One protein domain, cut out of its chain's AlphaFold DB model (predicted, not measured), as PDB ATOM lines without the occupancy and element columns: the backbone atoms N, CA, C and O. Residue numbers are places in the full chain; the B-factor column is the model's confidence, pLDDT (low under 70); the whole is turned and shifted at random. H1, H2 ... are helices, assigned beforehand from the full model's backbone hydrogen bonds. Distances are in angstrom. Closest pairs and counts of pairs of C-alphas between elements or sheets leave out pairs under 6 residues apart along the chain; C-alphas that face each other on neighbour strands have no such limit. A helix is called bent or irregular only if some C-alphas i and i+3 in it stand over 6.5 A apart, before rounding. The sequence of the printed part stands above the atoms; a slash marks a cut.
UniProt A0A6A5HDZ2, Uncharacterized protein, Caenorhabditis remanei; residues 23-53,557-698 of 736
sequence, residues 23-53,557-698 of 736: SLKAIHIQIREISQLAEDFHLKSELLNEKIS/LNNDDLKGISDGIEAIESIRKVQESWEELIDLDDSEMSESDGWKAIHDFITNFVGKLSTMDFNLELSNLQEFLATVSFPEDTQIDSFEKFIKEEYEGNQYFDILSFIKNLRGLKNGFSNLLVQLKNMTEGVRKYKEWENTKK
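This is residues 23 to 53 and 557 to 698 of the 736 residues of an uncharacterized protein of Caenorhabditis remanei (UniProt A0A6A5HDZ2). H2 runs along the middle of a loose set of helices, with the sharply bent H6 over it: arm H6a runs back beside one half of H2, and arm H6b crosses the other half. H1 lies beside the H6b half of H2, H5 folds back on H6a at the far end, H3 makes a corner with H5, and short H4 packs on H6b. The printed part has 173 residues with six named helices, H1 to H6 in chain order, and no named strand; the class is all helix. The whole is loose, with a radius of gyration of the C-alphas of 19.7 A, and only just elongated, spanning 64 by 33 by 25 A.

H6, residues 656 to 697, is the hub, touching four helices; by its hydrogen bonds it was assigned as one helix, but it is bent, with C-alphas 671 and 674 7.7 A apart. Its arms H6a, residues 656 to 671, and H6b, residues 674 to 697, are about perpendicular at 76 degrees. H2, residues 559 to 583, touches H6b with residues 561 to 572 alone, at a steep tilt of 61 degrees; the closest C-alphas, Ile 565 and Met 683, are 4.0 A apart. With residues 574 to 582 alone it touches H6a, closest C-alphas Ser 581 and Phe 662, 5.3 A. H1, residues 23 to 48, touches H2 at a shallow tilt of 18 degrees, opposite ways, closest C-alphas Ser 35 and Ile 565, 6.2 A. H5, residues 637 to 649, forms a helical hairpin with H6a, closest C-alphas Ile 647 and Tyr 656, 6.8 A. H3, residues 597 to 615, touches H5, closest C-alphas Gly 598 and Gln 639, 4.3 A. H4, residues 623 to 629, touches H6b, closest C-alphas Gln 626 and Leu 677, 6.6 A. Every O i to N i+4 pair is within hydrogen-bond range in H1, H2, H3, H4, H5 and H6a, and 19 of 20 in H6b.

H1 begins at C-alpha 23 (-34.958, 19.272, -31.340) and measures 37.0 A from first to last C-alpha, H2 35.9 A. H6b, 36.2 A, ends at C-alpha 697 (-60.931, 15.653, -38.257).

Residues 54 to 556 are not printed; C-alphas 53 and 557 are 18.9 A apart across the cut. The link from H2 to H3 is long, and pLDDT is under 70 at residues 614 to 624, among others.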
ATOM      1  N   SER A  23     -33.622  18.669 -31.459       62.12
ATOM      2  CA  SER A  23     -34.958  19.272 -31.340       62.12
ATOM      3  C   SER A  23     -35.327  20.238 -32.476       62.12
ATOM      4  O   SER A  23     -36.381  20.066 -33.090       62.12
ATOM      5  N   LEU A  24     -34.457  21.185 -32.856       68.25
ATOM      6  CA  LEU A  24     -34.718  22.128 -33.961       68.25
ATOM      7  C   LEU A  24     -34.826  21.414 -35.321       68.25
ATOM      8  O   LEU A  24     -35.694  21.723 -36.139       68.25
ATOM      9  N   LYS A  25     -33.987  20.395 -35.539       69.25
ATOM     10  CA  LYS A  25     -34.022  19.540 -36.735       69.25
ATOM     11  C   LYS A  25     -35.328  18.747 -36.834       69.25
ATOM     12  O   LYS A  25     -35.883  18.634 -37.926       69.25
ATOM     13  N   ALA A  26     -35.842  18.236 -35.714       69.06
ATOM     14  CA  ALA A  26     -37.126  17.539 -35.671       69.06
ATOM     15  C   ALA A  26     -38.304  18.478 -35.981       69.06
ATOM     16  O   ALA A  26     -39.174  18.113 -36.768       69.06
ATOM     17  N   ILE A  27     -38.303  19.703 -35.443       71.88
ATOM     18  CA  ILE A  27     -39.315  20.729 -35.757       71.88
ATOM     19  C   ILE A  27     -39.270  21.109 -37.230       71.88
ATOM     20  O   ILE A  27     -40.311  21.177 -37.872       71.88
ATOM     21  N   HIS A  28     -38.077  21.345 -37.779       75.81
ATOM     22  CA  HIS A  28     -37.917  21.687 -39.189       75.81
ATOM     23  C   HIS A  28     -38.519  20.601 -40.095       75.81
ATOM     24  O   HIS A  28     -39.233  20.917 -41.042       75.81
ATOM     25  N   ILE A  29     -38.297  19.320 -39.772       75.00
ATOM     26  CA  ILE A  29     -38.911  18.193 -40.489       75.00
ATOM     27  C   ILE A  29     -40.440  18.210 -40.330       75.00
ATOM     28  O   ILE A  29     -41.145  18.173 -41.335       75.00
ATOM     29  N   GLN A  30     -40.954  18.335 -39.102       76.56
ATOM     30  CA  GLN A  30     -42.399  18.346 -38.834       76.56
ATOM     31  C   GLN A  30     -43.127  19.508 -39.523       76.56
ATOM     32  O   GLN A  30     -44.180  19.317 -40.121       76.56
ATOM     33  N   ILE A  31     -42.585  20.725 -39.457       78.06
ATOM     34  CA  ILE A  31     -43.199  21.898 -40.091       78.06
ATOM     35  C   ILE A  31     -43.127  21.775 -41.610       78.06
ATOM     36  O   ILE A  31     -44.072  22.154 -42.297       78.06
ATOM     37  N   ARG A  32     -42.054  21.194 -42.153       78.44
ATOM     38  CA  ARG A  32     -41.958  20.910 -43.585       78.44
ATOM     39  C   ARG A  32     -43.022  19.918 -44.054       78.44
ATOM     40  O   ARG A  32     -43.589  20.129 -45.122       78.44
ATOM     41  N   GLU A  33     -43.315  18.885 -43.267       78.12
ATOM     42  CA  GLU A  33     -44.428  17.961 -43.535       78.12
ATOM     43  C   GLU A  33     -45.784  18.682 -43.473       78.12
ATOM     44  O   GLU A  33     -46.597  18.529 -44.382       78.12
ATOM     45  N   ILE A  34     -46.004  19.529 -42.459       81.38
ATOM     46  CA  ILE A  34     -47.224  20.349 -42.338       81.38
ATOM     47  C   ILE A  34     -47.384  21.283 -43.538       81.38
ATOM     48  O   ILE A  34     -48.475  21.375 -44.083       81.38
ATOM     49  N   SER A  35     -46.314  21.953 -43.966       81.75
ATOM     50  CA  SER A  35     -46.334  22.857 -45.119       81.75
ATOM     51  C   SER A  35     -46.755  22.131 -46.394       81.75
ATOM     52  O   SER A  35     -47.655  22.581 -47.094       81.75
ATOM     53  N   GLN A  36     -46.179  20.950 -46.646       76.69
ATOM     54  CA  GLN A  36     -46.533  20.125 -47.803       76.69
ATOM     55  C   GLN A  36     -48.003  19.698 -47.776       76.69
ATOM     56  O   GLN A  36     -48.711  19.876 -48.762       76.69
ATOM     57  N   LEU A  37     -48.479  19.183 -46.640       80.06
ATOM     58  CA  LEU A  37     -49.878  18.786 -46.492       80.06
ATOM     59  C   LEU A  37     -50.825  19.985 -46.614       80.06
ATOM     60  O   LEU A  37     -51.892  19.867 -47.209       80.06
ATOM     61  N   ALA A  38     -50.449  21.141 -46.067       82.31
ATOM     62  CA  ALA A  38     -51.253  22.352 -46.122       82.31
ATOM     63  C   ALA A  38     -51.376  22.909 -47.548       82.31
ATOM     64  O   ALA A  38     -52.472  23.309 -47.932       82.31
ATOM     65  N   GLU A  39     -50.296  22.897 -48.337       81.25
ATOM     66  CA  GLU A  39     -50.336  23.231 -49.768       81.25
ATOM     67  C   GLU A  39     -51.309  22.313 -50.524       81.25
ATOM     68  O   GLU A  39     -52.151  22.793 -51.284       81.25
ATOM     69  N   ASP A  40     -51.232  21.002 -50.277       76.25
ATOM     70  CA  ASP A  40     -52.074  20.011 -50.950       76.25
ATOM     71  C   ASP A  40     -53.560  20.176 -50.570       76.25
ATOM     72  O   ASP A  40     -54.439  20.163 -51.439       76.25
ATOM     73  N   PHE A  41     -53.863  20.385 -49.283       81.19
ATOM     74  CA  PHE A  41     -55.233  20.633 -48.820       81.19
ATOM     75  C   PHE A  41     -55.783  21.977 -49.293       81.19
ATOM     76  O   PHE A  41     -56.966  22.046 -49.625       81.19
ATOM     77  N   HIS A  42     -54.955  23.023 -49.365       85.31
ATOM     78  CA  HIS A  42     -55.362  24.315 -49.913       85.31
ATOM     79  C   HIS A  42     -55.765  24.182 -51.376       85.31
ATOM     80  O   HIS A  42     -56.873  24.568 -51.739       85.31
ATOM     81  N   LEU A  43     -54.919  23.547 -52.189       77.75
ATOM     82  CA  LEU A  43     -55.197  23.325 -53.602       77.75
ATOM     83  C   LEU A  43     -56.478  22.500 -53.801       77.75
ATOM     84  O   LEU A  43     -57.316  22.841 -54.636       77.75
ATOM     85  N   LYS A  44     -56.678  21.446 -52.995       76.25
ATOM     86  CA  LYS A  44     -57.916  20.651 -53.028       76.25
ATOM     87  C   LYS A  44     -59.135  21.475 -52.602       76.25
ATOM     88  O   LYS A  44     -60.195  21.339 -53.205       76.25
ATOM     89  N   SER A  45     -58.996  22.337 -51.599       83.31
ATOM     90  CA  SER A  45     -60.063  23.226 -51.132       83.31
ATOM     91  C   SER A  45     -60.449  24.269 -52.180       83.31
ATOM     92  O   SER A  45     -61.634  24.489 -52.419       83.31
ATOM     93  N   GLU A  46     -59.475  24.896 -52.842       84.69
ATOM     94  CA  GLU A  46     -59.739  25.850 -53.921       84.69
ATOM     95  C   GLU A  46     -60.432  25.180 -55.110       84.69
ATOM     96  O   GLU A  46     -61.344  25.773 -55.686       84.69
ATOM     97  N   LEU A  47     -60.052  23.939 -55.431       80.00
ATOM     98  CA  LEU A  47     -60.700  23.144 -56.471       80.00
ATOM     99  C   LEU A  47     -62.152  22.787 -56.102       80.00
ATOM    100  O   LEU A  47     -63.051  22.966 -56.918       80.00
ATOM    101  N   LEU A  48     -62.391  22.290 -54.883       80.12
ATOM    102  CA  LEU A  48     -63.732  21.925 -54.398       80.12
ATOM    103  C   LEU A  48     -64.677  23.132 -54.318       80.12
ATOM    104  O   LEU A  48     -65.871  22.999 -54.559       80.12
ATOM    105  N   ASN A  49     -64.132  24.311 -54.016       83.00
ATOM    106  CA  ASN A  49     -64.871  25.571 -53.965       83.00
ATOM    107  C   ASN A  49     -64.960  26.289 -55.330       83.00
ATOM    108  O   ASN A  49     -65.317  27.466 -55.362       83.00
ATOM    109  N   GLU A  50     -64.591  25.626 -56.434       81.19
ATOM    110  CA  GLU A  50     -64.618  26.164 -57.808       81.19
ATOM    111  C   GLU A  50     -63.815  27.471 -58.005       81.19
ATOM    112  O   GLU A  50     -64.048  28.226 -58.949       81.19
ATOM    113  N   LYS A  51     -62.844  27.761 -57.128       84.25
ATOM    114  CA  LYS A  51     -61.958  28.935 -57.260       84.25
ATOM    115  C   LYS A  51     -60.878  28.727 -58.317       84.25
ATOM    116  O   LYS A  51     -60.411  29.698 -58.909       84.25
ATOM    117  N   ILE A  52     -60.490  27.473 -58.535       82.06
ATOM    118  CA  ILE A  52     -59.563  27.032 -59.579       82.06
ATOM    119  C   ILE A  52     -60.194  25.873 -60.353       82.06
ATOM    120  O   ILE A  52     -60.957  25.087 -59.788       82.06
ATOM    121  N   SER A  53     -59.880  25.749 -61.642       81.25
ATOM    122  CA  SER A  53     -60.344  24.618 -62.453       81.25
ATOM    123  C   SER A  53     -59.459  23.380 -62.265       81.25
ATOM    124  O   SER A  53     -58.305  23.473 -61.840       81.25
ATOM    125  N   LEU A 557     -56.531  27.671 -44.243       90.94
ATOM    126  CA  LEU A 557     -55.324  28.382 -44.664       90.94
ATOM    127  C   LEU A 557     -55.510  28.960 -46.066       90.94
ATOM    128  O   LEU A 557     -56.009  28.286 -46.968       90.94
ATOM    129  N   ASN A 558     -55.069  30.203 -46.242       88.81
ATOM    130  CA  ASN A 558     -54.980  30.878 -47.534       88.81
ATOM    131  C   ASN A 558     -53.521  30.948 -48.036       88.81
ATOM    132  O   ASN A 558     -52.593  30.525 -47.346       88.81
ATOM    133  N   ASN A 559     -53.306  31.528 -49.219       84.88
ATOM    134  CA  ASN A 559     -51.967  31.693 -49.795       84.88
ATOM    135  C   ASN A 559     -50.988  32.481 -48.899       84.88
ATOM    136  O   ASN A 559     -49.800  32.160 -48.879       84.88
ATOM    137  N   ASP A 560     -51.460  33.468 -48.128       88.19
ATOM    138  CA  ASP A 560     -50.612  34.220 -47.191       88.19
ATOM    139  C   ASP A 560     -50.194  33.363 -45.988       88.19
ATOM    140  O   ASP A 560     -49.050  33.441 -45.539       88.19
ATOM    141  N   ASP A 561     -51.092  32.509 -45.490       88.69
ATOM    142  CA  ASP A 561     -50.811  31.554 -44.419       88.69
ATOM    143  C   ASP A 561     -49.802  30.488 -44.883       88.69
ATOM    144  O   ASP A 561     -48.842  30.201 -44.166       88.69
ATOM    145  N   LEU A 562     -49.971  29.939 -46.095       86.81
ATOM    146  CA  LEU A 562     -49.027  28.983 -46.694       86.81
ATOM    147  C   LEU A 562     -47.642  29.600 -46.886       86.81
ATOM    148  O   LEU A 562     -46.630  29.016 -46.494       86.81
ATOM    149  N   LYS A 563     -47.600  30.819 -47.435       86.50
ATOM    150  CA  LYS A 563     -46.363  31.584 -47.575       86.50
ATOM    151  C   LYS A 563     -45.725  31.852 -46.214       86.50
ATOM    152  O   LYS A 563     -44.523  31.668 -46.066       86.50
ATOM    153  N   GLY A 564     -46.520  32.204 -45.204       84.75
ATOM    154  CA  GLY A 564     -46.056  32.383 -43.831       84.75
ATOM    155  C   GLY A 564     -45.377  31.137 -43.261       84.75
ATOM    156  O   GLY A 564     -44.332  31.258 -42.625       84.75
ATOM    157  N   ILE A 565     -45.922  29.942 -43.522       84.44
ATOM    158  CA  ILE A 565     -45.305  28.667 -43.123       84.44
ATOM    159  C   ILE A 565     -43.995  28.427 -43.888       84.44
ATOM    160  O   ILE A 565     -42.990  28.089 -43.264       84.44
ATOM    161  N   SER A 566     -43.985  28.626 -45.209       84.50
ATOM    162  CA  SER A 566     -42.787  28.455 -46.044       84.50
ATOM    163  C   SER A 566     -41.651  29.396 -45.629       84.50
ATOM    164  O   SER A 566     -40.532  28.945 -45.387       84.50
ATOM    165  N   ASP A 567     -41.945  30.688 -45.471       83.81
ATOM    166  CA  ASP A 567     -40.976  31.699 -45.045       83.81
ATOM    167  C   ASP A 567     -40.418  31.374 -43.642       83.81
ATOM    168  O   ASP A 567     -39.235  31.576 -43.362       83.81
ATOM    169  N   GLY A 568     -41.246  30.822 -42.748       83.38
ATOM    170  CA  GLY A 568     -40.807  30.373 -41.426       83.38
ATOM    171  C   GLY A 568     -39.922  29.119 -41.441       83.38
ATOM    172  O   GLY A 568     -39.021  29.001 -40.607       83.38
ATOM    173  N   ILE A 569     -40.116  28.201 -42.396       83.81
ATOM    174  CA  ILE A 569     -39.204  27.065 -42.614       83.81
ATOM    175  C   ILE A 569     -37.820  27.584 -43.011       83.81
ATOM    176  O   ILE A 569     -36.819  27.134 -42.453       83.81
ATOM    177  N   GLU A 570     -37.749  28.561 -43.922       83.12
ATOM    178  CA  GLU A 570     -36.484  29.191 -44.325       83.12
ATOM    179  C   GLU A 570     -35.802  29.935 -43.163       83.12
ATOM    180  O   GLU A 570     -34.574  29.893 -43.020       83.12
ATOM    181  N   ALA A 571     -36.593  30.566 -42.291       81.88
ATOM    182  CA  ALA A 571     -36.114  31.178 -41.054       81.88
ATOM    183  C   ALA A 571     -35.482  30.148 -40.097       81.88
ATOM    184  O   ALA A 571     -34.358  30.351 -39.629       81.88
ATOM    185  N   ILE A 572     -36.159  29.019 -39.839       80.81
ATOM    186  CA  ILE A 572     -35.613  27.922 -39.019       80.81
ATOM    187  C   ILE A 572     -34.353  27.336 -39.662       80.81
ATOM    188  O   ILE A 572     -33.372  27.073 -38.968       80.81
ATOM    189  N   GLU A 573     -34.349  27.162 -40.982       83.75
ATOM    190  CA  GLU A 573     -33.201  26.650 -41.730       83.75
ATOM    191  C   GLU A 573     -31.979  27.573 -41.608       83.75
ATOM    192  O   GLU A 573     -30.848  27.102 -41.503       83.75
ATOM    193  N   SER A 574     -32.192  28.890 -41.571       83.31
ATOM    194  CA  SER A 574     -31.119  29.873 -41.382       83.31
ATOM    195  C   SER A 574     -30.499  29.784 -39.982       83.31
ATOM    196  O   SER A 574     -29.278  29.852 -39.855       83.31
ATOM    197  N   ILE A 575     -31.311  29.557 -38.941       82.94
ATOM    198  CA  ILE A 575     -30.823  29.288 -37.574       82.94
ATOM    199  C   ILE A 575     -30.063  27.958 -37.535       82.94
ATOM    200  O   ILE A 575     -28.956  27.892 -36.996       82.94
ATOM    201  N   ARG A 576     -30.625  26.914 -38.159       82.25
ATOM    202  CA  ARG A 576     -30.027  25.577 -38.229       82.25
ATOM    203  C   ARG A 576     -28.647  25.604 -38.883       82.25
ATOM    204  O   ARG A 576     -27.738  24.982 -38.360       82.25
ATOM    205  N   LYS A 577     -28.461  26.355 -39.972       84.31
ATOM    206  CA  LYS A 577     -27.155  26.489 -40.644       84.31
ATOM    207  C   LYS A 577     -26.080  27.101 -39.749       84.31
ATOM    208  O   LYS A 577     -24.946  26.646 -39.790       84.31
ATOM    209  N   VAL A 578     -26.418  28.112 -38.944       83.44
ATOM    210  CA  VAL A 578     -25.463  28.706 -37.988       83.44
ATOM    211  C   VAL A 578     -25.112  27.711 -36.885       83.44
ATOM    212  O   VAL A 578     -23.946  27.602 -36.522       83.44
ATOM    213  N   GLN A 579     -26.101  26.965 -36.389       79.94
ATOM    214  CA  GLN A 579     -25.888  25.907 -35.406       79.94
ATOM    215  C   GLN A 579     -25.012  24.769 -35.962       79.94
ATOM    216  O   GLN A 579     -24.024  24.415 -35.332       79.94
ATOM    217  N   GLU A 580     -25.322  24.234 -37.146       81.81
ATOM    218  CA  GLU A 580     -24.568  23.135 -37.769       81.81
ATOM    219  C   GLU A 580     -23.130  23.553 -38.100       81.81
ATOM    220  O   GLU A 580     -22.196  22.838 -37.752       81.81
ATOM    221  N   SER A 581     -22.928  24.745 -38.676       81.38
ATOM    222  CA  SER A 581     -21.575  25.264 -38.923       81.38
ATOM    223  C   SER A 581     -20.783  25.525 -37.640       81.38
ATOM    224  O   SER A 581     -19.560  25.516 -37.682       81.38
ATOM    225  N   TRP A 582     -21.445  25.772 -36.504       81.62
ATOM    226  CA  TRP A 582     -20.769  25.880 -35.210       81.62
ATOM    227  C   TRP A 582     -20.418  24.515 -34.616       81.62
ATOM    228  O   TRP A 582     -19.334  24.340 -34.073       81.62
ATOM    229  N   GLU A 583     -21.315  23.537 -34.730       77.25
ATOM    230  CA  GLU A 583     -21.066  22.161 -34.290       77.25
ATOM    231  C   GLU A 583     -19.876  21.531 -35.033       77.25
ATOM    232  O   GLU A 583     -19.107  20.788 -34.430       77.25
ATOM    233  N   GLU A 584     -19.670  21.877 -36.308       77.69
ATOM    234  CA  GLU A 584     -18.483  21.491 -37.092       77.69
ATOM    235  C   GLU A 584     -17.178  22.131 -36.579       77.69
ATOM    236  O   GLU A 584     -16.095  21.598 -36.815       77.69
ATOM    237  N   LEU A 585     -17.277  23.242 -35.842       74.56
ATOM    238  CA  LEU A 585     -16.160  23.991 -35.262       74.56
ATOM    239  C   LEU A 585     -15.999  23.751 -33.748       74.56
ATOM    240  O   LEU A 585     -15.209  24.432 -33.104       74.56
ATOM    241  N   ILE A 586     -16.723  22.796 -33.151       69.94
ATOM    242  CA  ILE A 586     -16.737  22.602 -31.688       69.94
ATOM    243  C   ILE A 586     -15.396  22.110 -31.112       69.94
ATOM    244  O   ILE A 586     -15.092  22.383 -29.955       69.94
ATOM    245  N   ASP A 587     -14.596  21.424 -31.933       68.31
ATOM    246  CA  ASP A 587     -13.247  20.934 -31.607       68.31
ATOM    247  C   ASP A 587     -12.144  21.854 -32.174       68.31
ATOM    248  O   ASP A 587     -10.995  21.435 -32.347       68.31
ATOM    249  N   LEU A 588     -12.492  23.096 -32.534       73.75
ATOM    250  CA  LEU A 588     -11.544  24.081 -33.045       73.75
ATOM    251  C   LEU A 588     -10.477  24.386 -31.984       73.75
ATOM    252  O   LEU A 588     -10.804  24.781 -30.867       73.75
ATOM    253  N   ASP A 589      -9.200  24.233 -32.347       70.12
ATOM    254  CA  ASP A 589      -8.094  24.753 -31.541       70.12
ATOM    255  C   ASP A 589      -8.083  26.276 -31.695       70.12
ATOM    256  O   ASP A 589      -7.631  26.825 -32.703       70.12
ATOM    257  N   ASP A 590      -8.669  26.957 -30.714       71.38
ATOM    258  CA  ASP A 590      -8.852  28.400 -30.728       71.38
ATOM    259  C   ASP A 590      -7.660  29.161 -30.137       71.38
ATOM    260  O   ASP A 590      -7.736  30.379 -29.990       71.38
ATOM    261  N   SER A 591      -6.541  28.487 -29.845       74.56
ATOM    262  CA  SER A 591      -5.364  29.110 -29.230       74.56
ATOM    263  C   SER A 591      -4.837  30.307 -30.033       74.56
ATOM    264  O   SER A 591      -4.620  31.367 -29.447       74.56
ATOM    265  N   GLU A 592      -4.744  30.192 -31.362       66.56
ATOM    266  CA  GLU A 592      -4.342  31.282 -32.272       66.56
ATOM    267  C   GLU A 592      -5.396  32.400 -32.398       66.56
ATOM    268  O   GLU A 592      -5.064  33.540 -32.711       66.56
ATOM    269  N   MET A 593      -6.673  32.094 -32.145       72.44
ATOM    270  CA  MET A 593      -7.805  33.023 -32.285       72.44
ATOM    271  C   MET A 593      -8.192  33.708 -30.970       72.44
ATOM    272  O   MET A 593      -8.821  34.766 -30.986       72.44
ATOM    273  N   SER A 594      -7.809  33.127 -29.830       66.50
ATOM    274  CA  SER A 594      -8.171  33.558 -28.473       66.50
ATOM    275  C   SER A 594      -7.682  34.968 -28.112       66.50
ATOM    276  O   SER A 594      -8.238  35.602 -27.212       66.50
ATOM    277  N   GLU A 595      -6.697  35.490 -28.851       66.75
ATOM    278  CA  GLU A 595      -6.176  36.856 -28.722       66.75
ATOM    279  C   GLU A 595      -7.005  37.906 -29.496       66.75
ATOM    280  O   GLU A 595      -6.826  39.107 -29.289       66.75
ATOM    281  N   SER A 596      -7.942  37.489 -30.360       75.81
ATOM    282  CA  SER A 596      -8.808  38.391 -31.128       75.81
ATOM    283  C   SER A 596     -10.053  38.802 -30.334       75.81
ATOM    284  O   SER A 596     -10.939  37.990 -30.055       75.81
ATOM    285  N   ASP A 597     -10.191  40.102 -30.051       74.50
ATOM    286  CA  ASP A 597     -11.405  40.675 -29.440       74.50
ATOM    287  C   ASP A 597     -12.672  40.378 -30.270       74.50
ATOM    288  O   ASP A 597     -13.765  40.209 -29.720       74.50
ATOM    289  N   GLY A 598     -12.525  40.284 -31.599       80.12
ATOM    290  CA  GLY A 598     -13.604  39.915 -32.518       80.12
ATOM    291  C   GLY A 598     -14.020  38.450 -32.371       80.12
ATOM    292  O   GLY A 598     -15.216  38.161 -32.316       80.12
ATOM    293  N   TRP A 599     -13.048  37.538 -32.232       83.25
ATOM    294  CA  TRP A 599     -13.322  36.123 -31.967       83.25
ATOM    295  C   TRP A 599     -14.054  35.938 -30.646       83.25
ATOM    296  O   TRP A 599     -15.088  35.280 -30.615       83.25
ATOM    297  N   LYS A 600     -13.582  36.576 -29.570       82.31
ATOM    298  CA  LYS A 600     -14.197  36.455 -28.243       82.31
ATOM    299  C   LYS A 600     -15.668  36.878 -28.242       82.31
ATOM    300  O   LYS A 600     -16.509  36.162 -27.710       82.31
ATOM    301  N   ALA A 601     -15.994  38.000 -28.887       82.50
ATOM    302  CA  ALA A 601     -17.375  38.469 -29.006       82.50
ATOM    303  C   ALA A 601     -18.270  37.486 -29.787       82.50
ATOM    304  O   ALA A 601     -19.422  37.261 -29.411       82.50
ATOM    305  N   ILE A 602     -17.743  36.881 -30.857       84.88
ATOM    306  CA  ILE A 602     -18.445  35.865 -31.652       84.88
ATOM    307  C   ILE A 602     -18.601  34.566 -30.856       84.88
ATOM    308  O   ILE A 602     -19.706  34.039 -30.773       84.88
ATOM    309  N   HIS A 603     -17.534  34.071 -30.235       83.12
ATOM    310  CA  HIS A 603     -17.530  32.858 -29.427       83.12
ATOM    311  C   HIS A 603     -18.512  32.966 -28.249       83.12
ATOM    312  O   HIS A 603     -19.326  32.064 -28.036       83.12
ATOM    313  N   ASP A 604     -18.512  34.091 -27.524       82.88
ATOM    314  CA  ASP A 604     -19.448  34.355 -26.425       82.88
ATOM    315  C   ASP A 604     -20.897  34.420 -26.923       82.88
ATOM    316  O   ASP A 604     -21.805  33.856 -26.301       82.88
ATOM    317  N   PHE A 605     -21.131  35.080 -28.062       84.44
ATOM    318  CA  PHE A 605     -22.444  35.110 -28.697       84.44
ATOM    319  C   PHE A 605     -22.923  33.701 -29.048       84.44
ATOM    320  O   PHE A 605     -24.029  33.329 -28.661       84.44
ATOM    321  N   ILE A 606     -22.107  32.906 -29.742       81.44
ATOM    322  CA  ILE A 606     -22.510  31.586 -30.231       81.44
ATOM    323  C   ILE A 606     -22.666  30.585 -29.097       81.44
ATOM    324  O   ILE A 606     -23.658  29.860 -29.075       81.44
ATOM    325  N   THR A 607     -21.766  30.588 -28.116       77.75
ATOM    326  CA  THR A 607     -21.883  29.731 -26.929       77.75
ATOM    327  C   THR A 607     -23.207  29.988 -26.208       77.75
ATOM    328  O   THR A 607     -23.902  29.051 -25.817       77.75
ATOM    329  N   ASN A 608     -23.624  31.254 -26.103       80.19
ATOM    330  CA  ASN A 608     -24.924  31.610 -25.539       80.19
ATOM    331  C   ASN A 608     -26.096  31.289 -26.479       80.19
ATOM    332  O   ASN A 608     -27.139  30.825 -26.018       80.19
ATOM    333  N   PHE A 609     -25.949  31.549 -27.778       81.81
ATOM    334  CA  PHE A 609     -26.997  31.383 -28.781       81.81
ATOM    335  C   PHE A 609     -27.290  29.901 -29.045       81.81
ATOM    336  O   PHE A 609     -28.402  29.436 -28.796       81.81
ATOM    337  N   VAL A 610     -26.278  29.138 -29.461       77.44
ATOM    338  CA  VAL A 610     -26.361  27.692 -29.705       77.44
ATOM    339  C   VAL A 610     -26.565  26.925 -28.402       77.44
ATOM    340  O   VAL A 610     -27.370  25.996 -28.376       77.44
ATOM    341  N   GLY A 611     -25.933  27.332 -27.295       73.81
ATOM    342  CA  GLY A 611     -26.127  26.687 -25.992       73.81
ATOM    343  C   GLY A 611     -27.570  26.778 -25.479       73.81
ATOM    344  O   GLY A 611     -28.126  25.791 -24.991       73.81
ATOM    345  N   LYS A 612     -28.228  27.935 -25.645       74.56
ATOM    346  CA  LYS A 612     -29.652  28.094 -25.303       74.56
ATOM    347  C   LYS A 612     -30.570  27.355 -26.274       74.56
ATOM    348  O   LYS A 612     -31.501  26.700 -25.816       74.56
ATOM    349  N   LEU A 613     -30.293  27.390 -27.581       73.94
ATOM    350  CA  LEU A 613     -31.044  26.595 -28.565       73.94
ATOM    351  C   LEU A 613     -30.969  25.096 -28.262       73.94
ATOM    352  O   LEU A 613     -31.973  24.396 -28.363       73.94
ATOM    353  N   SER A 614     -29.801  24.622 -27.826       67.69
ATOM    354  CA  SER A 614     -29.557  23.208 -27.543       67.69
ATOM    355  C   SER A 614     -30.308  22.692 -26.312       67.69
ATOM    356  O   SER A 614     -30.590  21.504 -26.193       67.69
ATOM    357  N   THR A 615     -30.650  23.583 -25.382       68.25
ATOM    358  CA  THR A 615     -31.299  23.235 -24.107       68.25
ATOM    359  C   THR A 615     -32.799  23.535 -24.083       68.25
ATOM    360  O   THR A 615     -33.466  23.217 -23.098       68.25
ATOM    361  N   MET A 616     -33.352  24.114 -25.155       68.38
ATOM    362  CA  MET A 616     -34.786  24.385 -25.266       68.38
ATOM    363  C   MET A 616     -35.593  23.108 -25.486       68.38
ATOM    364  O   MET A 616     -35.310  22.319 -26.391       68.38
ATOM    365  N   ASP A 617     -36.646  22.941 -24.682       61.56
ATOM    366  CA  ASP A 617     -37.704  21.980 -24.976       61.56
ATOM    367  C   ASP A 617     -38.682  22.613 -25.966       61.56
ATOM    368  O   ASP A 617     -39.368  23.599 -25.679       61.56
ATOM    369  N   PHE A 618     -38.720  22.034 -27.156       62.25
ATOM    370  CA  PHE A 618     -39.580  22.477 -28.239       62.25
ATOM    371  C   PHE A 618     -40.876  21.667 -28.332       62.25
ATOM    372  O   PHE A 618     -41.573  21.733 -29.349       62.25
ATOM    373  N   ASN A 619     -41.216  20.896 -27.294       52.41
ATOM    374  CA  ASN A 619     -42.515  20.251 -27.177       52.41
ATOM    375  C   ASN A 619     -43.636  21.306 -27.168       52.41
ATOM    376  O   ASN A 619     -44.074  21.791 -26.132       52.41
ATOM    377  N   LEU A 620     -44.137  21.569 -28.375       50.78
ATOM    378  CA  LEU A 620     -45.447  22.111 -28.729       50.78
ATOM    379  C   LEU A 620     -45.682  23.619 -28.829       50.78
ATOM    380  O   LEU A 620     -46.745  23.955 -29.351       50.78
ATOM    381  N   GLU A 621     -44.732  24.516 -28.553       58.19
ATOM    382  CA  GLU A 621     -44.947  25.934 -28.885       58.19
ATOM    383  C   GLU A 621     -43.712  26.647 -29.467       58.19
ATOM    384  O   GLU A 621     -42.682  26.822 -28.821       58.19
ATOM    385  N   LEU A 622     -43.850  27.134 -30.709       64.06
ATOM    386  CA  LEU A 622     -42.907  28.054 -31.366       64.06
ATOM    387  C   LEU A 622     -42.766  29.400 -30.618       64.06
ATOM    388  O   LEU A 622     -41.882  30.189 -30.949       64.06
ATOM    389  N   SER A 623     -43.617  29.662 -29.618       65.31
ATOM    390  CA  SER A 623     -43.562  30.821 -28.718       65.31
ATOM    391  C   SER A 623     -42.239  30.876 -27.946       65.31
ATOM    392  O   SER A 623     -41.598  31.923 -27.940       65.31
ATOM    393  N   ASN A 624     -41.754  29.746 -27.419       67.31
ATOM    394  CA  ASN A 624     -40.480  29.669 -26.688       67.31
ATOM    395  C   ASN A 624     -39.284  30.102 -27.554       67.31
ATOM    396  O   ASN A 624     -38.386  30.808 -27.093       67.31
ATOM    397  N   LEU A 625     -39.287  29.714 -28.836       72.12
ATOM    398  CA  LEU A 625     -38.258  30.118 -29.794       72.12
ATOM    399  C   LEU A 625     -38.351  31.618 -30.109       72.12
ATOM    400  O   LEU A 625     -37.330  32.294 -30.177       72.12
ATOM    401  N   GLN A 626     -39.561  32.156 -30.271       70.88
ATOM    402  CA  GLN A 626     -39.772  33.586 -30.518       70.88
ATOM    403  C   GLN A 626     -39.340  34.449 -29.327       70.88
ATOM    404  O   GLN A 626     -38.653  35.453 -29.521       70.88
ATOM    405  N   GLU A 627     -39.703  34.050 -28.108       74.62
ATOM    406  CA  GLU A 627     -39.306  34.728 -26.871       74.62
ATOM    407  C   GLU A 627     -37.790  34.742 -26.710       74.62
ATOM    408  O   GLU A 627     -37.205  35.780 -26.409       74.62
ATOM    409  N   PHE A 628     -37.133  33.616 -26.988       78.25
ATOM    410  CA  PHE A 628     -35.683  33.555 -26.973       78.25
ATOM    411  C   PHE A 628     -35.048  34.477 -28.014       78.25
ATOM    412  O   PHE A 628     -34.188  35.286 -27.663       78.25
ATOM    413  N   LEU A 629     -35.476  34.388 -29.274       76.06
ATOM    414  CA  LEU A 629     -34.904  35.170 -30.369       76.06
ATOM    415  C   LEU A 629     -35.086  36.679 -30.160       76.06
ATOM    416  O   LEU A 629     -34.212  37.454 -30.537       76.06
ATOM    417  N   ALA A 630     -36.155  37.103 -29.481       75.06
ATOM    418  CA  ALA A 630     -36.352  38.498 -29.091       75.06
ATOM    419  C   ALA A 630     -35.298  39.020 -28.088       75.06
ATOM    420  O   ALA A 630     -35.123  40.231 -27.964       75.06
ATOM    421  N   THR A 631     -34.585  38.131 -27.386       78.00
ATOM    422  CA  THR A 631     -33.515  38.476 -26.424       78.00
ATOM    423  C   THR A 631     -32.102  38.400 -27.008       78.00
ATOM    424  O   THR A 631     -31.128  38.664 -26.302       78.00
ATOM    425  N   VAL A 632     -31.965  38.022 -28.282       80.94
ATOM    426  CA  VAL A 632     -30.667  37.807 -28.928       80.94
ATOM    427  C   VAL A 632     -30.040  39.141 -29.326       80.94
ATOM    428  O   VAL A 632     -30.625  39.921 -30.074       80.94
ATOM    429  N   SER A 633     -28.812  39.377 -28.861       81.56
ATOM    430  CA  SER A 633     -27.981  40.511 -29.272       81.56
ATOM    431  C   SER A 633     -26.802  39.996 -30.087       81.56
ATOM    432  O   SER A 633     -25.967  39.273 -29.550       81.56
ATOM    433  N   PHE A 634     -26.736  40.355 -31.369       84.94
ATOM    434  CA  PHE A 634     -25.627  39.967 -32.246       84.94
ATOM    435  C   PHE A 634     -24.351  40.762 -31.930       84.94
ATOM    436  O   PHE A 634     -24.458  41.897 -31.457       84.94
ATOM    437  N   PRO A 635     -23.160  40.215 -32.246       86.06
ATOM    438  CA  PRO A 635     -21.920  40.984 -32.265       86.06
ATOM    439  C   PRO A 635     -22.021  42.186 -33.215       86.06
ATOM    440  O   PRO A 635     -22.756  42.149 -34.212       86.06
ATOM    441  N   GLU A 636     -21.276  43.250 -32.919       86.50
ATOM    442  CA  GLU A 636     -21.204  44.433 -33.780       86.50
ATOM    443  C   GLU A 636     -20.552  44.090 -35.129       86.50
ATOM    444  O   GLU A 636     -19.682  43.223 -35.211       86.50
ATOM    445  N   ASP A 637     -20.930  44.792 -36.204       85.25
ATOM    446  CA  ASP A 637     -20.338  44.559 -37.534       85.25
ATOM    447  C   ASP A 637     -18.819  44.739 -37.527       85.25
ATOM    448  O   ASP A 637     -18.104  43.957 -38.137       85.25
ATOM    449  N   THR A 638     -18.321  45.697 -36.746       85.06
ATOM    450  CA  THR A 638     -16.890  45.942 -36.529       85.06
ATOM    451  C   THR A 638     -16.166  44.727 -35.941       85.06
ATOM    452  O   THR A 638     -15.022  44.465 -36.309       85.06
ATOM    453  N   GLN A 639     -16.821  43.959 -35.065       86.50
ATOM    454  CA  GLN A 639     -16.269  42.746 -34.455       86.50
ATOM    455  C   GLN A 639     -16.243  41.586 -35.460       86.50
ATOM    456  O   GLN A 639     -15.241  40.875 -35.547       86.50
ATOM    457  N   ILE A 640     -17.303  41.438 -36.263       86.38
ATOM    458  CA  ILE A 640     -17.393  40.426 -37.330       86.38
ATOM    459  C   ILE A 640     -16.389  40.724 -38.453       86.38
ATOM    460  O   ILE A 640     -15.688  39.821 -38.904       86.38
ATOM    461  N   ASP A 641     -16.285  41.983 -38.878       86.38
ATOM    462  CA  ASP A 641     -15.352  42.439 -39.911       86.38
ATOM    463  C   ASP A 641     -13.894  42.261 -39.466       86.38
ATOM    464  O   ASP A 641     -13.068  41.790 -40.247       86.38
ATOM    465  N   SER A 642     -13.583  42.600 -38.209       85.06
ATOM    466  CA  SER A 642     -12.248  42.420 -37.629       85.06
ATOM    467  C   SER A 642     -11.842  40.945 -37.593       85.06
ATOM    468  O   SER A 642     -10.749  40.591 -38.034       85.06
ATOM    469  N   PHE A 643     -12.746  40.064 -37.148       87.12
ATOM    470  CA  PHE A 643     -12.478  38.627 -37.111       87.12
ATOM    471  C   PHE A 643     -12.356  38.020 -38.515       87.12
ATOM    472  O   PHE A 643     -11.422  37.273 -38.782       87.12
ATOM    473  N   GLU A 644     -13.233  38.383 -39.456       88.25
ATOM    474  CA  GLU A 644     -13.131  37.908 -40.841       88.25
ATOM    475  C   GLU A 644     -11.827  38.353 -41.510       88.25
ATOM    476  O   GLU A 644     -11.229  37.592 -42.272       88.25
ATOM    477  N   LYS A 645     -11.377  39.579 -41.220       86.38
ATOM    478  CA  LYS A 645     -10.097  40.095 -41.701       86.38
ATOM    479  C   LYS A 645      -8.926  39.296 -41.129       86.38
ATOM    480  O   LYS A 645      -8.082  38.867 -41.906       86.38
ATOM    481  N   PHE A 646      -8.920  39.040 -39.819       85.44
ATOM    482  CA  PHE A 646      -7.921  38.186 -39.172       85.44
ATOM    483  C   PHE A 646      -7.862  36.796 -39.822       85.44
ATOM    484  O   PHE A 646      -6.794  36.354 -40.235       85.44
ATOM    485  N   ILE A 647      -9.012  36.141 -40.028       85.94
ATOM    486  CA  ILE A 647      -9.049  34.821 -40.673       85.94
ATOM    487  C   ILE A 647      -8.489  34.874 -42.097       85.94
ATOM    488  O   ILE A 647      -7.772  33.970 -42.507       85.94
ATOM    489  N   LYS A 648      -8.785  35.931 -42.861       86.50
ATOM    490  CA  LYS A 648      -8.314  36.074 -44.248       86.50
ATOM    491  C   LYS A 648      -6.833  36.416 -44.378       86.50
ATOM    492  O   LYS A 648      -6.246  36.044 -45.393       86.50
ATOM    493  N   GLU A 649      -6.282  37.175 -43.438       83.75
ATOM    494  CA  GLU A 649      -4.950  37.780 -43.554       83.75
ATOM    495  C   GLU A 649      -3.890  37.103 -42.671       83.75
ATOM    496  O   GLU A 649      -2.717  37.137 -43.037       83.75
ATOM    497  N   GLU A 650      -4.278  36.488 -41.550       80.00
ATOM    498  CA  GLU A 650      -3.350  36.053 -40.489       80.00
ATOM    499  C   GLU A 650      -3.525  34.585 -40.053       80.00
ATOM    500  O   GLU A 650      -2.576  33.994 -39.545       80.00
ATOM    501  N   TYR A 651      -4.693  33.967 -40.259       79.31
ATOM    502  CA  TYR A 651      -4.949  32.584 -39.831       79.31
ATOM    503  C   TYR A 651      -4.427  31.544 -40.838       79.31
ATOM    504  O   TYR A 651      -4.872  31.499 -41.988       79.31
ATOM    505  N   GLU A 652      -3.529  30.658 -40.392       74.81
ATOM    506  CA  GLU A 652      -2.910  29.603 -41.220       74.81
ATOM    507  C   GLU A 652      -3.483  28.191 -40.959       74.81
ATOM    508  O   GLU A 652      -3.033  27.207 -41.555       74.81
ATOM    509  N   GLY A 653      -4.491  28.067 -40.089       74.06
ATOM    510  CA  GLY A 653      -5.097  26.785 -39.732       74.06
ATOM    511  C   GLY A 653      -5.896  26.129 -40.866       74.06
ATOM    512  O   GLY A 653      -6.459  26.771 -41.755       74.06
ATOM    513  N   ASN A 654      -5.986  24.798 -40.830       76.62
ATOM    514  CA  ASN A 654      -6.650  24.001 -41.869       76.62
ATOM    515  C   ASN A 654      -8.187  24.154 -41.901       76.62
ATOM    516  O   ASN A 654      -8.799  23.745 -42.886       76.62
ATOM    517  N   GLN A 655      -8.794  24.772 -40.881       76.81
ATOM    518  CA  GLN A 655     -10.235  25.059 -40.789       76.81
ATOM    519  C   GLN A 655     -10.634  26.410 -41.417       76.81
ATOM    520  O   GLN A 655     -11.770  26.860 -41.270       76.81
ATOM    521  N   TYR A 656      -9.724  27.066 -42.152       81.62
ATOM    522  CA  TYR A 656      -9.931  28.374 -42.792       81.62
ATOM    523  C   TYR A 656     -11.279  28.505 -43.528       81.62
ATOM    524  O   TYR A 656     -12.021  29.470 -43.336       81.62
ATOM    525  N   PHE A 657     -11.623  27.524 -44.371       80.44
ATOM    526  CA  PHE A 657     -12.861  27.564 -45.156       80.44
ATOM    527  C   PHE A 657     -14.113  27.361 -44.301       80.44
ATOM    528  O   PHE A 657     -15.142  27.981 -44.582       80.44
ATOM    529  N   ASP A 658     -14.016  26.546 -43.254       80.69
ATOM    530  CA  ASP A 658     -15.127  26.240 -42.355       80.69
ATOM    531  C   ASP A 658     -15.460  27.463 -41.490       80.69
ATOM    532  O   ASP A 658     -16.624  27.857 -41.389       80.69
ATOM    533  N   ILE A 659     -14.436  28.171 -40.998       82.56
ATOM    534  CA  ILE A 659     -14.595  29.427 -40.249       82.56
ATOM    535  C   ILE A 659     -15.200  30.527 -41.137       82.56
ATOM    536  O   ILE A 659     -16.137  31.213 -40.724       82.56
ATOM    537  N   LEU A 660     -14.738  30.682 -42.384       83.44
ATOM    538  CA  LEU A 660     -15.333  31.652 -43.317       83.44
ATOM    539  C   LEU A 660     -16.781  31.302 -43.697       83.44
ATOM    540  O   LEU A 660     -17.616  32.200 -43.846       83.44
ATOM    541  N   SER A 661     -17.096  30.013 -43.848       85.38
ATOM    542  CA  SER A 661     -18.462  29.529 -44.084       85.38
ATOM    543  C   SER A 661     -19.375  29.851 -42.898       85.38
ATOM    544  O   SER A 661     -20.470  30.396 -43.080       85.38
ATOM    545  N   PHE A 662     -18.889  29.620 -41.679       87.06
ATOM    546  CA  PHE A 662     -19.573  29.982 -40.445       87.06
ATOM    547  C   PHE A 662     -19.828  31.500 -40.348       87.06
ATOM    548  O   PHE A 662     -20.973  31.910 -40.146       87.06
ATOM    549  N   ILE A 663     -18.817  32.349 -40.591       86.25
ATOM    550  CA  ILE A 663     -18.967  33.820 -40.595       86.25
ATOM    551  C   ILE A 663     -20.025  34.256 -41.617       86.25
ATOM    552  O   ILE A 663     -20.868  35.109 -41.329       86.25
ATOM    553  N   LYS A 664     -20.030  33.647 -42.807       88.62
ATOM    554  CA  LYS A 664     -21.030  33.923 -43.845       88.62
ATOM    555  C   LYS A 664     -22.445  33.555 -43.391       88.62
ATOM    556  O   LYS A 664     -23.367  34.347 -43.600       88.62
ATOM    557  N   ASN A 665     -22.624  32.391 -42.768       87.06
ATOM    558  CA  ASN A 665     -23.917  31.955 -42.236       87.06
ATOM    559  C   ASN A 665     -24.387  32.873 -41.095       87.06
ATOM    560  O   ASN A 665     -25.550  33.282 -41.081       87.06
ATOM    561  N   LEU A 666     -23.478  33.281 -40.204       87.38
ATOM    562  CA  LEU A 666     -23.751  34.224 -39.118       87.38
ATOM    563  C   LEU A 666     -24.176  35.605 -39.643       87.38
ATOM    564  O   LEU A 666     -25.185  36.148 -39.188       87.38
ATOM    565  N   ARG A 667     -23.466  36.161 -40.638       86.44
ATOM    566  CA  ARG A 667     -23.861  37.412 -41.317       86.44
ATOM    567  C   ARG A 667     -25.232  37.281 -41.978       86.44
ATOM    568  O   ARG A 667     -26.044  38.199 -41.883       86.44
ATOM    569  N   GLY A 668     -25.496  36.148 -42.631       84.62
ATOM    570  CA  GLY A 668     -26.794  35.850 -43.236       84.62
ATOM    571  C   GLY A 668     -27.928  35.904 -42.212       84.62
ATOM    572  O   GLY A 668     -28.922  36.597 -42.434       84.62
ATOM    573  N   LEU A 669     -27.739  35.252 -41.062       85.50
ATOM    574  CA  LEU A 669     -28.700  35.266 -39.961       85.50
ATOM    575  C   LEU A 669     -28.892  36.678 -39.382       85.50
ATOM    576  O   LEU A 669     -30.032  37.110 -39.228       85.50
ATOM    577  N   LYS A 670     -27.804  37.416 -39.117       84.69
ATOM    578  CA  LYS A 670     -27.841  38.787 -38.571       84.69
ATOM    579  C   LYS A 670     -28.592  39.751 -39.492       84.69
ATOM    580  O   LYS A 670     -29.470  40.482 -39.038       84.69
ATOM    581  N   ASN A 671     -28.284  39.737 -40.788       83.81
ATOM    582  CA  ASN A 671     -28.889  40.648 -41.764       83.81
ATOM    583  C   ASN A 671     -30.382  40.363 -41.992       83.81
ATOM    584  O   ASN A 671     -31.146  41.284 -42.270       83.81
ATOM    585  N   GLY A 672     -30.801  39.100 -41.867       77.56
ATOM    586  CA  GLY A 672     -32.200  38.681 -41.991       77.56
ATOM    587  C   GLY A 672     -33.000  38.719 -40.685       77.56
ATOM    588  O   GLY A 672     -34.203  38.456 -40.706       77.56
ATOM    589  N   PHE A 673     -32.371  39.038 -39.549       78.75
ATOM    590  CA  PHE A 673     -32.930  38.755 -38.225       78.75
ATOM    591  C   PHE A 673     -34.235  39.501 -37.910       78.75
ATOM    592  O   PHE A 673     -35.136  38.950 -37.281       78.75
ATOM    593  N   SER A 674     -34.375  40.744 -38.377       73.75
ATOM    594  CA  SER A 674     -35.593  41.541 -38.175       73.75
ATOM    595  C   SER A 674     -36.814  40.937 -38.878       73.75
ATOM    596  O   SER A 674     -37.914  40.950 -38.328       73.75
ATOM    597  N   ASN A 675     -36.615  40.358 -40.063       79.38
ATOM    598  CA  ASN A 675     -37.664  39.658 -40.804       79.38
ATOM    599  C   ASN A 675     -37.929  38.266 -40.224       79.38
ATOM    600  O   ASN A 675     -39.071  37.811 -40.238       79.38
ATOM    601  N   LEU A 676     -36.908  37.629 -39.651       79.75
ATOM    602  CA  LEU A 676     -36.980  36.285 -39.086       79.75
ATOM    603  C   LEU A 676     -38.080  36.162 -38.018       79.75
ATOM    604  O   LEU A 676     -38.879  35.229 -38.057       79.75
ATOM    605  N   LEU A 677     -38.185  37.127 -37.096       75.81
ATOM    606  CA  LEU A 677     -39.226  37.118 -36.056       75.81
ATOM    607  C   LEU A 677     -40.644  37.204 -36.639       75.81
ATOM    608  O   LEU A 677     -41.564  36.544 -36.152       75.81
ATOM    609  N   VAL A 678     -40.824  37.995 -37.699       80.62
ATOM    610  CA  VAL A 678     -42.107  38.124 -38.402       80.62
ATOM    611  C   VAL A 678     -42.447  36.828 -39.140       80.62
ATOM    612  O   VAL A 678     -43.579  36.356 -39.054       80.62
ATOM    613  N   GLN A 679     -41.465  36.212 -39.801       84.00
ATOM    614  CA  GLN A 679     -41.624  34.942 -40.514       84.00
ATOM    615  C   GLN A 679     -41.998  33.801 -39.562       84.00
ATOM    616  O   GLN A 679     -42.967  33.083 -39.806       84.00
ATOM    617  N   LEU A 680     -41.311  33.687 -38.421       81.31
ATOM    618  CA  LEU A 680     -41.655  32.704 -37.393       81.31
ATOM    619  C   LEU A 680     -43.046  32.950 -36.807       81.31
ATOM    620  O   LEU A 680     -43.761  31.993 -36.531       81.31
ATOM    621  N   LYS A 681     -43.453  34.212 -36.617       81.75
ATOM    622  CA  LYS A 681     -44.800  34.554 -36.138       81.75
ATOM    623  C   LYS A 681     -45.883  34.108 -37.115       81.75
ATOM    624  O   LYS A 681     -46.852  33.476 -36.694       81.75
ATOM    625  N   ASN A 682     -45.702  34.402 -38.398       84.56
ATOM    626  CA  ASN A 682     -46.650  34.025 -39.442       84.56
ATOM    627  C   ASN A 682     -46.741  32.499 -39.589       84.56
ATOM    628  O   ASN A 682     -47.841  31.957 -39.667       84.56
ATOM    629  N   MET A 683     -45.609  31.795 -39.526       86.75
ATOM    630  CA  MET A 683     -45.580  30.333 -39.504       86.75
ATOM    631  C   MET A 683     -46.299  29.753 -38.286       86.75
ATOM    632  O   MET A 683     -47.077  28.817 -38.448       86.75
ATOM    633  N   THR A 684     -46.083  30.288 -37.079       82.12
ATOM    634  CA  THR A 684     -46.784  29.817 -35.871       82.12
ATOM    635  C   THR A 684     -48.291  29.934 -36.026       82.12
ATOM    636  O   THR A 684     -49.015  28.998 -35.696       82.12
ATOM    637  N   GLU A 685     -48.764  31.055 -36.565       83.88
ATOM    638  CA  GLU A 685     -50.188  31.274 -36.806       83.88
ATOM    639  C   GLU A 685     -50.744  30.318 -37.875       83.88
ATOM    640  O   GLU A 685     -51.782  29.691 -37.652       83.88
ATOM    641  N   GLY A 686     -50.029  30.121 -38.987       85.94
ATOM    642  CA  GLY A 686     -50.405  29.155 -40.024       85.94
ATOM    643  C   GLY A 686     -50.445  27.712 -39.504       85.94
ATOM    644  O   GLY A 686     -51.437  27.004 -39.683       85.94
ATOM    645  N   VAL A 687     -49.410  27.281 -38.775       84.81
ATOM    646  CA  VAL A 687     -49.336  25.944 -38.159       84.81
ATOM    647  C   VAL A 687     -50.431  25.756 -37.104       84.81
ATOM    648  O   VAL A 687     -51.006  24.670 -37.016       84.81
ATOM    649  N   ARG A 688     -50.759  26.791 -36.319       84.88
ATOM    650  CA  ARG A 688     -51.861  26.762 -35.344       84.88
ATOM    651  C   ARG A 688     -53.198  26.529 -36.043       84.88
ATOM    652  O   ARG A 688     -53.901  25.586 -35.679       84.88
ATOM    653  N   LYS A 689     -53.512  27.320 -37.076       88.12
ATOM    654  CA  LYS A 689     -54.727  27.156 -37.896       88.12
ATOM    655  C   LYS A 689     -54.821  25.749 -38.493       88.12
ATOM    656  O   LYS A 689     -55.879  25.125 -38.412       88.12
ATOM    657  N   TYR A 690     -53.714  25.229 -39.033       87.25
ATOM    658  CA  TYR A 690     -53.652  23.870 -39.578       87.25
ATOM    659  C   TYR A 690     -53.967  22.821 -38.506       87.25
ATOM    660  O   TYR A 690     -54.856  21.994 -38.697       87.25
ATOM    661  N   LYS A 691     -53.291  22.876 -37.350       83.56
ATOM    662  CA  LYS A 691     -53.481  21.914 -36.251       83.56
ATOM    663  C   LYS A 691     -54.886  21.978 -35.650       83.56
ATOM    664  O   LYS A 691     -55.438  20.948 -35.268       83.56
ATOM    665  N   GLU A 692     -55.478  23.165 -35.550       85.56
ATOM    666  CA  GLU A 692     -56.862  23.333 -35.092       85.56
ATOM    667  C   GLU A 692     -57.846  22.639 -36.029       85.56
ATOM    668  O   GLU A 692     -58.659  21.833 -35.572       85.56
ATOM    669  N   TRP A 693     -57.719  22.870 -37.335       87.00
ATOM    670  CA  TRP A 693     -58.525  22.187 -38.342       87.00
ATOM    671  C   TRP A 693     -58.260  20.674 -38.379       87.00
ATOM    672  O   TRP A 693     -59.206  19.884 -38.408       87.00
ATOM    673  N   GLU A 694     -57.011  20.226 -38.271       82.19
ATOM    674  CA  GLU A 694     -56.659  18.801 -38.214       82.19
ATOM    675  C   GLU A 694     -57.286  18.103 -36.993       82.19
ATOM    676  O   GLU A 694     -57.789  16.981 -37.083       82.19
ATOM    677  N   ASN A 695     -57.353  18.784 -35.847       79.94
ATOM    678  CA  ASN A 695     -58.009  18.261 -34.650       79.94
ATOM    679  C   ASN A 695     -59.534  18.142 -34.801       79.94
ATOM    680  O   ASN A 695     -60.140  17.284 -34.150       79.94
ATOM    681  N   THR A 696     -60.165  18.934 -35.677       73.12
ATOM    682  CA  THR A 696     -61.594  18.754 -35.996       73.12
ATOM    683  C   THR A 696     -61.863  17.468 -36.792       73.12
ATOM    684  O   THR A 696     -62.918  16.861 -36.603       73.12
ATOM    685  N   LYS A 697     -60.872  16.948 -37.540       64.62
ATOM    686  CA  LYS A 697     -60.931  15.653 -38.257       64.62
ATOM    687  C   LYS A 697     -61.211  14.466 -37.339       64.62
ATOM    688  O   LYS A 697     -61.925  13.539 -37.699       64.62
ATOM    689  N   LYS A 698     -60.638  14.482 -36.129       51.94
ATOM    690  CA  LYS A 698     -60.789  13.398 -35.141       51.94
ATOM    691  C   LYS A 698     -62.191  13.331 -34.522       51.94
ATOM    692  O   LYS A 698     -62.500  12.336 -33.875       51.94
TER     693      LYS A 698